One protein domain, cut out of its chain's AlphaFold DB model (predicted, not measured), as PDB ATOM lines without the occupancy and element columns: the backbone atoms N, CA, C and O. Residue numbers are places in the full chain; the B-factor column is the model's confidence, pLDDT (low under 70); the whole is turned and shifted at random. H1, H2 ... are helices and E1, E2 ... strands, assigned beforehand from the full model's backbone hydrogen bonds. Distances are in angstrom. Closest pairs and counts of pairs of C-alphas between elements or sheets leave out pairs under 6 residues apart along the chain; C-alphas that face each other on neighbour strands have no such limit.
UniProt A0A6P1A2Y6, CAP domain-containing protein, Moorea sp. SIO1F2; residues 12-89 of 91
ATOM      1  N   SER A  12     227.827 221.733 169.127       90.19
ATOM      2  CA  SER A  12     227.113 222.583 168.172       90.19
ATOM      3  C   SER A  12     226.050 221.806 167.396       90.19
ATOM      4  O   SER A  12     224.981 222.342 167.124       90.19
ATOM      5  N   GLY A  13     226.305 220.532 167.080       92.56
ATOM      6  CA  GLY A  13     225.313 219.656 166.453       92.56
ATOM      7  C   GLY A  13     224.111 219.396 167.362       92.56
ATOM      8  O   GLY A  13     222.972 219.467 166.912       92.56
ATOM      9  N   LEU A  14     224.354 219.164 168.654       94.12
ATOM     10  CA  LEU A  14     223.301 218.978 169.651       94.12
ATOM     11  C   LEU A  14     222.454 220.246 169.820       94.12
ATOM     12  O   LEU A  14     221.230 220.169 169.817       94.12
ATOM     13  N   GLU A  15     223.084 221.413 169.932       95.50
ATOM     14  CA  GLU A  15     222.382 222.698 170.041       95.50
ATOM     15  C   GLU A  15     221.526 222.996 168.802       95.50
ATOM     16  O   GLU A  15     220.372 223.412 168.933       95.50
ATOM     17  N   GLN A  16     222.053 222.730 167.600       95.69
ATOM     18  CA  GLN A  16     221.305 222.869 166.347       95.69
ATOM     19  C   GLN A  16     220.108 221.919 166.295       95.69
ATOM     20  O   GLN A  16     219.019 222.331 165.889       95.69
ATOM     21  N   GLU A  17     220.282 220.671 166.729       96.38
ATOM     22  CA  GLU A  17     219.202 219.688 166.740       96.38
ATOM     23  C   GLU A  17     218.109 220.053 167.752       96.38
ATOM     24  O   GLU A  17     216.923 219.996 167.425       96.38
ATOM     25  N   ILE A  18     218.483 220.529 168.943       96.94
ATOM     26  CA  ILE A  18     217.529 221.057 169.928       96.94
ATOM     27  C   ILE A  18     216.752 222.238 169.334       96.94
ATOM     28  O   ILE A  18     215.523 222.256 169.397       96.94
ATOM     29  N   HIS A  19     217.434 223.202 168.708       98.00
ATOM     30  CA  HIS A  19     216.776 224.342 168.066       98.00
ATOM     31  C   HIS A  19     215.811 223.904 166.950       98.00
ATOM     32  O   HIS A  19     214.688 224.410 166.849       98.00
ATOM     33  N   ARG A  20     216.215 222.925 166.131       98.12
ATOM     34  CA  ARG A  20     215.374 222.341 165.079       98.12
ATOM     35  C   ARG A  20     214.111 221.707 165.666       98.12
ATOM     36  O   ARG A  20     213.020 221.966 165.157       98.12
ATOM     37  N   LEU A  21     214.245 220.919 166.733       98.56
ATOM     38  CA  LEU A  21     213.123 220.279 167.424       98.56
ATOM     39  C   LEU A  21     212.180 221.307 168.067       98.56
ATOM     40  O   LEU A  21     210.966 221.182 167.923       98.56
ATOM     41  N   VAL A  22     212.711 222.370 168.679       98.38
ATOM     42  CA  VAL A  22     211.899 223.480 169.215       98.38
ATOM     43  C   VAL A  22     211.079 224.144 168.107       98.38
ATOM     44  O   VAL A  22     209.882 224.364 168.268       98.38
ATOM     45  N   ASN A  23     211.679 224.440 166.952       98.62
ATOM     46  CA  ASN A  23     210.941 225.021 165.826       98.62
ATOM     47  C   ASN A  23     209.931 224.052 165.199       98.62
ATOM     48  O   ASN A  23     208.881 224.491 164.721       98.62
ATOM     49  N   GLN A  24     210.215 222.748 165.218       98.56
ATOM     50  CA  GLN A  24     209.253 221.724 164.817       98.56
ATOM     51  C   GLN A  24     208.026 221.742 165.734       98.56
ATOM     52  O   GLN A  24     206.907 221.735 165.225       98.56
ATOM     53  N   ASP A  25     208.223 221.843 167.049       98.56
ATOM     54  CA  ASP A  25     207.135 221.943 168.025       98.56
ATOM     55  C   ASP A  25     206.337 223.244 167.853       98.56
ATOM     56  O   ASP A  25     205.119 223.215 167.685       98.56
ATOM     57  N   ARG A  26     207.019 224.391 167.720       98.62
ATOM     58  CA  ARG A  26     206.393 225.698 167.426       98.62
ATOM     59  C   ARG A  26     205.489 225.665 166.196       98.62
ATOM     60  O   ARG A  26     204.417 226.273 166.207       98.62
ATOM     61  N   LYS A  27     205.894 224.940 165.147       98.44
ATOM     62  CA  LYS A  27     205.091 224.770 163.931       98.44
ATOM     63  C   LYS A  27     203.776 224.037 164.208       98.44
ATOM     64  O   LYS A  27     202.777 224.379 163.581       98.44
ATOM     65  N   THR A  28     203.744 223.079 165.140       98.25
ATOM     66  CA  THR A  28     202.494 222.388 165.519       98.25
ATOM     67  C   THR A  28     201.469 223.348 166.130       98.25
ATOM     68  O   THR A  28     200.270 223.178 165.933       98.25
ATOM     69  N   TYR A  29     201.947 224.429 166.753       98.12
ATOM     70  CA  TYR A  29     201.141 225.524 167.297       98.12
ATOM     71  C   TYR A  29     200.969 226.709 166.331       98.12
ATOM     72  O   TYR A  29     200.519 227.775 166.742       98.12
ATOM     73  N   SER A  30     201.321 226.557 165.047       98.06
ATOM     74  CA  SER A  30     201.268 227.631 164.036       98.06
ATOM     75  C   SER A  30     202.061 228.895 164.409       98.06
ATOM     76  O   SER A  30     201.748 229.996 163.955       98.06
ATOM     77  N   LEU A  31     203.103 228.754 165.232       98.50
ATOM     78  CA  LEU A  31     203.989 229.852 165.608       98.50
ATOM     79  C   LEU A  31     205.106 230.027 164.574       98.50
ATOM     80  O   LEU A  31     205.606 229.061 163.996       98.50
ATOM     81  N   LEU A  32     205.546 231.274 164.386       98.06
ATOM     82  CA  LEU A  32     206.702 231.589 163.544       98.06
ATOM     83  C   LEU A  32     207.969 230.900 164.066       98.06
ATOM     84  O   LEU A  32     208.166 230.774 165.278       98.06
ATOM     85  N   GLN A  33     208.847 230.492 163.154       97.94
ATOM     86  CA  GLN A  33     210.139 229.917 163.521       97.94
ATOM     87  C   GLN A  33     211.028 230.966 164.194       97.94
ATOM     88  O   GLN A  33     211.008 232.143 163.835       97.94
ATOM     89  N   LEU A  34     211.805 230.522 165.176       97.69
ATOM     90  CA  LEU A  34     212.896 231.292 165.755       97.69
ATOM     91  C   LEU A  34     214.132 231.157 164.864       97.69
ATOM     92  O   LEU A  34     214.381 230.090 164.295       97.69
ATOM     93  N   PHE A  35     214.905 232.233 164.766       96.69
ATOM     94  CA  PHE A  35     216.223 232.201 164.146       96.69
ATOM     95  C   PHE A  35     217.260 231.753 165.173       96.69
ATOM     96  O   PHE A  35     217.225 232.191 166.324       96.69
ATOM     97  N   LEU A  36     218.187 230.898 164.739       96.25
ATOM     98  CA  LEU A  36     219.330 230.522 165.558       96.25
ATOM     99  C   LEU A  36     220.324 231.684 165.581       96.25
ATOM    100  O   LEU A  36     220.759 232.142 164.525       96.25
ATOM    101  N   ASP A  37     220.693 232.119 166.779       96.38
ATOM    102  CA  ASP A  37     221.667 233.183 167.007       96.38
ATOM    103  C   ASP A  37     222.940 232.580 167.618       96.38
ATOM    104  O   ASP A  37     222.892 231.937 168.675       96.38
ATOM    105  N   SER A  38     224.073 232.715 166.925       95.62
ATOM    106  CA  SER A  38     225.344 232.105 167.335       95.62
ATOM    107  C   SER A  38     225.912 232.724 168.607       95.62
ATOM    108  O   SER A  38     226.446 231.994 169.444       95.62
ATOM    109  N   ASP A  39     225.761 234.035 168.774       96.56
ATOM    110  CA  ASP A  39     226.323 234.774 169.902       96.56
ATOM    111  C   ASP A  39     225.540 234.427 171.171       96.56
ATOM    112  O   ASP A  39     226.116 234.093 172.212       96.56
ATOM    113  N   LEU A  40     224.208 234.381 171.062       96.50
ATOM    114  CA  LEU A  40     223.341 233.929 172.146       96.50
ATOM    115  C   LEU A  40     223.584 232.453 172.499       96.50
ATOM    116  O   LEU A  40     223.571 232.093 173.680       96.50
ATOM    117  N   SER A  41     223.853 231.608 171.498       96.50
ATOM    118  CA  SER A  41     224.212 230.199 171.708       96.50
ATOM    119  C   SER A  41     225.530 230.059 172.475       96.50
ATOM    120  O   SER A  41     225.622 229.260 173.407       96.50
ATOM    121  N   GLU A  42     226.542 230.869 172.151       97.00
ATOM    122  CA  GLU A  42     227.811 230.885 172.882       97.00
ATOM    123  C   GLU A  42     227.630 231.338 174.340       97.00
ATOM    124  O   GLU A  42     228.166 230.704 175.255       97.00
ATOM    125  N   ILE A  43     226.838 232.389 174.581       97.81
ATOM    126  CA  ILE A  43     226.513 232.871 175.933       97.81
ATOM    127  C   ILE A  43     225.811 231.773 176.746       97.81
ATOM    128  O   ILE A  43     226.181 231.514 177.897       97.81
ATOM    129  N   ALA A  44     224.823 231.098 176.151       97.44
ATOM    130  CA  ALA A  44     224.102 230.003 176.791       97.44
ATOM    131  C   ALA A  44     225.033 228.823 177.115       97.44
ATOM    132  O   ALA A  44     225.014 228.316 178.240       97.44
ATOM    133  N   ARG A  45     225.903 228.433 176.174       97.06
ATOM    134  CA  ARG A  45     226.885 227.358 176.368       97.06
ATOM    135  C   ARG A  45     227.840 227.666 177.517       97.06
ATOM    136  O   ARG A  45     228.073 226.802 178.359       97.06
ATOM    137  N   LYS A  46     228.358 228.897 177.590       98.00
ATOM    138  CA  LYS A  46     229.236 229.337 178.687       98.00
ATOM    139  C   LYS A  46     228.543 229.231 180.046       98.00
ATOM    140  O   LYS A  46     229.160 228.750 180.991       98.00
ATOM    141  N   HIS A  47     227.263 229.604 180.144       98.44
ATOM    142  CA  HIS A  47     226.498 229.456 181.391       98.44
ATOM    143  C   HIS A  47     226.280 227.987 181.772       98.44
ATOM    144  O   HIS A  47     226.464 227.617 182.929       98.44
ATOM    145  N   SER A  48     225.950 227.125 180.806       98.06
ATOM    146  CA  SER A  48     225.839 225.677 181.037       98.06
ATOM    147  C   SER A  48     227.156 225.066 181.522       98.06
ATOM    148  O   SER A  48     227.157 224.252 182.445       98.06
ATOM    149  N   GLN A  49     228.285 225.494 180.950       97.94
ATOM    150  CA  GLN A  49     229.609 225.064 181.389       97.94
ATOM    151  C   GLN A  49     229.932 225.557 182.808       97.94
ATOM    152  O   GLN A  49     230.486 224.796 183.600       97.94
ATOM    153  N   ASP A  50     229.571 226.797 183.152       98.62
ATOM    154  CA  ASP A  50     229.750 227.356 184.500       98.62
ATOM    155  C   ASP A  50     228.952 226.565 185.546       98.62
ATOM    156  O   ASP A  50     229.507 226.126 186.556       98.62
ATOM    157  N   MET A  51     227.676 226.293 185.251       98.75
ATOM    158  CA  MET A  51     226.794 225.450 186.065       98.75
ATOM    159  C   MET A  51     227.399 224.068 186.320       98.75
ATOM    160  O   MET A  51     227.469 223.622 187.470       98.75
ATOM    161  N   ALA A  52     227.897 223.412 185.268       98.44
ATOM    162  CA  ALA A  52     228.536 222.105 185.377       98.44
ATOM    163  C   ALA A  52     229.830 222.156 186.210       98.44
ATOM    164  O   ALA A  52     230.012 221.350 187.125       98.44
ATOM    165  N   ASN A  53     230.708 223.124 185.938       98.56
ATOM    166  CA  ASN A  53     232.011 223.249 186.597       98.56
ATOM    167  C   ASN A  53     231.884 223.572 188.089       98.56
ATOM    168  O   ASN A  53     232.634 223.046 188.913       98.56
ATOM    169  N   ARG A  54     230.934 224.440 188.441       98.44
ATOM    170  CA  ARG A  54     230.751 224.955 189.803       98.44
ATOM    171  C   ARG A  54     229.618 224.268 190.559       98.44
ATOM    172  O   ARG A  54     229.323 224.658 191.684       98.44
ATOM    173  N   LYS A  55     229.019 223.230 189.963       98.31
ATOM    174  CA  LYS A  55     228.008 222.352 190.572       98.31
ATOM    175  C   LYS A  55     226.782 223.111 191.090       98.31
ATOM    176  O   LYS A  55     226.331 222.882 192.210       98.31
ATOM    177  N   PHE A  56     226.231 223.995 190.266       98.44
ATOM    178  CA  PHE A  56     224.966 224.674 190.549       98.44
ATOM    179  C   PHE A  56     224.024 224.586 189.347       98.44
ATOM    180  O   PHE A  56     224.459 224.365 188.222       98.44
ATOM    181  N   PHE A  57     222.727 224.777 189.586       98.38
ATOM    182  CA  PHE A  57     221.720 224.848 188.532       98.38
ATOM    183  C   PHE A  57     220.759 225.998 188.829       98.38
ATOM    184  O   PHE A  57     219.930 225.910 189.733       98.38
ATOM    185  N   SER A  58     220.929 227.119 188.127       98.06
ATOM    186  CA  SER A  58     220.169 228.350 188.366       98.06
ATOM    187  C   SER A  58     220.223 229.278 187.154       98.06
ATOM    188  O   SER A  58     221.168 229.251 186.362       98.06
ATOM    189  N   HIS A  59     219.226 230.157 187.032       97.38
ATOM    190  CA  HIS A  59     219.259 231.262 186.072       97.38
ATOM    191  C   HIS A  59     220.375 232.266 186.375       97.38
ATOM    192  O   HIS A  59     220.933 232.865 185.449       97.38
ATOM    193  N   GLN A  60     220.683 232.457 187.659       98.25
ATOM    194  CA  GLN A  60     221.706 233.383 188.126       98.25
ATOM    195  C   GLN A  60     223.002 232.639 188.437       98.25
ATOM    196  O   GLN A  60     222.966 231.503 188.912       98.25
ATOM    197  N   THR A  61     224.142 233.282 188.192       98.31
ATOM    198  CA  THR A  61     225.418 232.774 188.716       98.31
ATOM    199  C   THR A  61     225.437 232.902 190.249       98.31
ATOM    200  O   THR A  61     224.623 233.644 190.806       98.31
ATOM    201  N   PRO A  62     226.356 232.232 190.963       98.38
ATOM    202  CA  PRO A  62     226.522 232.410 192.410       98.38
ATOM    203  C   PRO A  62     226.808 233.861 192.838       98.38
ATOM    204  O   PRO A  62     226.524 234.235 193.970       98.38
ATOM    205  N   GLU A  63     227.318 234.694 191.929       97.94
ATOM    206  CA  GLU A  63     227.496 236.142 192.110       97.94
ATOM    207  C   GLU A  63     226.214 236.958 191.854       97.94
ATOM    208  O   GLU A  63     226.253 238.188 191.853       97.94
ATOM    209  N   GLY A  64     225.087 236.300 191.572       98.06
ATOM    210  CA  GLY A  64     223.807 236.942 191.277       98.06
ATOM    211  C   GLY A  64     223.686 237.510 189.861       98.06
ATOM    212  O   GLY A  64     222.794 238.314 189.605       98.06
ATOM    213  N   LYS A  65     224.561 237.134 188.912       98.06
ATOM    214  CA  LYS A  65     224.478 237.646 187.532       98.06
ATOM    215  C   LYS A  65     223.348 236.970 186.769       98.06
ATOM    216  O   LYS A  65     223.363 235.751 186.593       98.06
ATOM    217  N   SER A  66     222.397 237.762 186.285       97.69
ATOM    218  CA  SER A  66     221.258 237.318 185.478       97.69
ATOM    219  C   SER A  66     221.672 236.931 184.046       97.69
ATOM    220  O   SER A  66     222.793 237.234 183.620       97.69
ATOM    221  N   PRO A  67     220.788 236.292 183.253       97.56
ATOM    222  CA  PRO A  67     221.040 236.086 181.827       97.56
ATOM    223  C   PRO A  67     221.327 237.398 181.082       97.56
ATOM    224  O   PRO A  67     222.250 237.451 180.274       97.56
ATOM    225  N   THR A  68     220.595 238.470 181.404       97.06
ATOM    226  CA  THR A  68     220.809 239.795 180.807       97.06
ATOM    227  C   THR A  68     222.186 240.359 181.149       97.06
ATOM    228  O   THR A  68     222.861 240.854 180.252       97.06
ATOM    229  N   ASP A  69     222.657 240.213 182.392       97.19
ATOM    230  CA  ASP A  69     224.009 240.655 182.770       97.19
ATOM    231  C   ASP A  69     225.091 239.906 181.984       97.19
ATOM    232  O   ASP A  69     226.057 240.512 181.524       97.19
ATOM    233  N   ARG A  70     224.919 238.589 181.797       97.69
ATOM    234  CA  ARG A  70     225.854 237.766 181.014       97.69
ATOM    235  C   ARG A  70     225.867 238.158 179.539       97.69
ATOM    236  O   ARG A  70     226.939 238.210 178.946       97.69
ATOM    237  N   ALA A  71     224.705 238.463 178.962       97.44
ATOM    238  CA  ALA A  71     224.612 238.935 177.584       97.44
ATOM    239  C   ALA A  71     225.296 240.294 177.398       97.44
ATOM    240  O   ALA A  71     226.130 240.436 176.509       97.44
ATOM    241  N   ILE A  72     225.025 241.254 178.289       96.31
ATOM    242  CA  ILE A  72     225.661 242.577 178.262       96.31
ATOM    243  C   ILE A  72     227.182 242.451 178.404       96.31
ATOM    244  O   ILE A  72     227.919 243.079 177.648       96.31
ATOM    245  N   ALA A  73     227.667 241.606 179.321       96.31
ATOM    246  CA  ALA A  73     229.099 241.358 179.499       96.31
ATOM    247  C   ALA A  73     229.767 240.736 178.257       96.31
ATOM    248  O   ALA A  73     230.957 240.941 178.035       96.31
ATOM    249  N   ALA A  74     229.005 240.005 177.438       96.94
ATOM    250  CA  ALA A  74     229.448 239.454 176.159       96.94
ATOM    251  C   ALA A  74     229.262 240.425 174.974       96.94
ATOM    252  O   ALA A  74     229.528 240.049 173.838       96.94
ATOM    253  N   GLY A  75     228.799 241.656 175.216       96.19
ATOM    254  CA  GLY A  75     228.521 242.642 174.166       96.19
ATOM    255  C   GLY A  75     227.219 242.398 173.396       96.19
ATOM    256  O   GLY A  75     226.958 243.090 172.415       96.19
ATOM    257  N   TYR A  76     226.381 241.456 173.836       96.69
ATOM    258  CA  TYR A  76     225.107 241.144 173.195       96.69
ATOM    259  C   TYR A  76     223.981 242.004 173.771       96.69
ATOM    260  O   TYR A  76     223.652 241.939 174.959       96.69
ATOM    261  N   THR A  77     223.337 242.786 172.907       92.06
ATOM    262  CA  THR A  77     222.208 243.644 173.281       92.06
ATOM    263  C   THR A  77     220.931 243.188 172.595       92.06
ATOM    264  O   THR A  77     220.872 243.114 171.371       92.06
ATOM    265  N   CYS A  78     219.874 242.963 173.372       93.00
ATOM    266  CA  CYS A  78     218.536 242.698 172.850       93.00
ATOM    267  C   CYS A  78     217.605 243.829 173.272       93.00
ATOM    268  O   CYS A  78     217.359 243.998 174.466       93.00
ATOM    269  N   ARG A  79     217.089 244.585 172.298       93.75
ATOM    270  CA  ARG A  79     216.093 245.635 172.515       93.75
ATOM    271  C   ARG A  79     214.748 245.195 171.954       93.75
ATOM    272  O   ARG A  79     214.628 244.935 170.759       93.75
ATOM    273  N   LYS A  80     213.725 245.166 172.805       92.38
ATOM    274  CA  LYS A  80     212.341 244.839 172.439       92.38
ATOM    275  C   LYS A  80     211.535 246.135 172.447       92.38
ATOM    276  O   LYS A  80     211.449 246.795 173.478       92.38
ATOM    277  N   ASN A  81     210.991 246.538 171.300       95.06
ATOM    278  CA  ASN A  81     210.217 247.777 171.172       95.06
ATOM    279  C   ASN A  81     208.711 247.478 171.217       95.06
ATOM    280  O   ASN A  81     208.244 246.597 170.500       95.06
ATOM    281  N   TYR A  82     207.962 248.252 172.005       94.81
ATOM    282  CA  TYR A  82     206.508 248.122 172.191       94.81
ATOM    283  C   TYR A  82     205.751 249.393 171.761       94.81
ATOM    284  O   TYR A  82     204.634 249.654 172.201       94.81
ATOM    285  N   GLY A  83     206.375 250.220 170.919       94.62
ATOM    286  CA  GLY A  83     205.835 251.506 170.478       94.62
ATOM    287  C   GLY A  83     206.126 252.627 171.475       94.62
ATOM    288  O   GLY A  83     207.024 253.429 171.235       94.62
ATOM    289  N   SER A  84     205.400 252.678 172.593       95.62
ATOM    290  CA  SER A  84     205.523 253.760 173.589       95.62
ATOM    291  C   SER A  84     206.712 253.608 174.541       95.62
ATOM    292  O   SER A  84     207.159 254.587 175.134       95.62
ATOM    293  N   TYR A  85     207.245 252.395 174.679       95.69
ATOM    294  CA  TYR A  85     208.445 252.106 175.458       95.69
ATOM    295  C   TYR A  85     209.212 250.927 174.854       95.69
ATOM    296  O   TYR A  85     208.760 250.264 173.914       95.69
ATOM    297  N   TYR A  86     210.400 250.672 175.392       94.06
ATOM    298  CA  TYR A  86     211.217 249.520 175.040       94.06
ATOM    299  C   TYR A  86     211.759 248.846 176.298       94.06
ATOM    300  O   TYR A  86     211.856 249.471 177.354       94.06
ATOM    301  N   THR A  87     212.131 247.578 176.172       92.94
ATOM    302  CA  THR A  87     212.887 246.850 177.193       92.94
ATOM    303  C   THR A  87     214.214 246.378 176.618       92.94
ATOM    304  O   THR A  87     214.341 246.161 175.410       92.94
ATOM    305  N   ASN A  88     215.213 246.245 177.490       92.94
ATOM    306  CA  ASN A  88     216.508 245.672 177.153       92.94
ATOM    307  C   ASN A  88     216.721 244.400 177.966       92.94
ATOM    308  O   ASN A  88     216.486 244.396 179.173       92.94
ATOM    309  N   GLY A  89     217.204 243.349 177.314       92.56
ATOM    310  CA  GLY A  89     217.572 242.107 177.979       92.56
ATOM    311  C   GLY A  89     217.090 240.862 177.255       92.56
ATOM    312  O   GLY A  89     216.191 240.895 176.410       92.56
TER     313      GLY A  89
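This is residues 12 to 89 of the 91 residues of the protein "CAP domain-containing protein" of Moorea sp. SIO1F2 (UniProt A0A6P1A2Y6). A loose, open arrangement: two long helices, H1 and H2, make a wide V with their first residues near its point, and the short H3 lies between H2 and a small two-stranded hairpin, E1 and E2, whose residues 81 to 86 stick out. The link of residues 29 to 37 leads back from the end of H1 to the start of H2, and residues 55 to 66, with no named element, loop from the end of H2 to H3. The printed part has 78 residues, with the order H1, H2, H3, E1, E2 along the chain, the two strands antiparallel; the class is mostly helix. It is loose, with a radius of gyration of the C-alphas of 14.9 A, and flat, spanning 39 by 38 by 19 A.

The sheet is the hairpin of E1, residues 79 to 81, and E2, residues 86 to 88, antiparallel at 164 degrees between their directions. N 80 and O 87 are 2.9 A apart, as are N 87 and O 80, both pairs within hydrogen-bond range. H3, residues 67 to 73, is joined to E1 by a tight link of 5 residues. H3 and E2 are only just apart, their closest C-alphas being 8.1 A from each other. H2, residues 38 to 54, only just touches H3, with 3 pairs of C-alphas within 8 A and with residues 40 to 43 of H2 alone. The closest C-alphas, those of Ile 43 and Ala 71, are 6.6 A apart. The lines of H2 and H3 are only just about perpendicular, at 71 degrees. H1, residues 12 to 28, is close to H2 but not clearly touching it: the closest C-alphas, those of Glu 15 and Ser 41, are 7.9 A apart. H1 and H2 run opposite ways at a steep tilt of 66 degrees. H1 is apart from H3, E1 and E2. In H1, H2 and H3 every O i to N i+4 pair is within hydrogen-bond range.

E1 is 6.4 A from first to last C-alpha and E2 6.9 A; C-alpha 88, where E2 ends, is at (216.508, 245.672, 177.153). H3 is 9.9 A long. H2 is 24.2 A long, from C-alpha 38 at (225.344, 232.105, 167.335). H1 is 24.8 A long, from C-alpha 12 at (227.113, 222.583, 168.172).

The two C-alphas farthest apart, those of Asn 53 and Ser 84, are 42.4 A from each other. The printed part has no cut. The link from H2 to H3, 12 residues, is long. Mean pLDDT of the printed part is 96.8, and no printed residue is under 70.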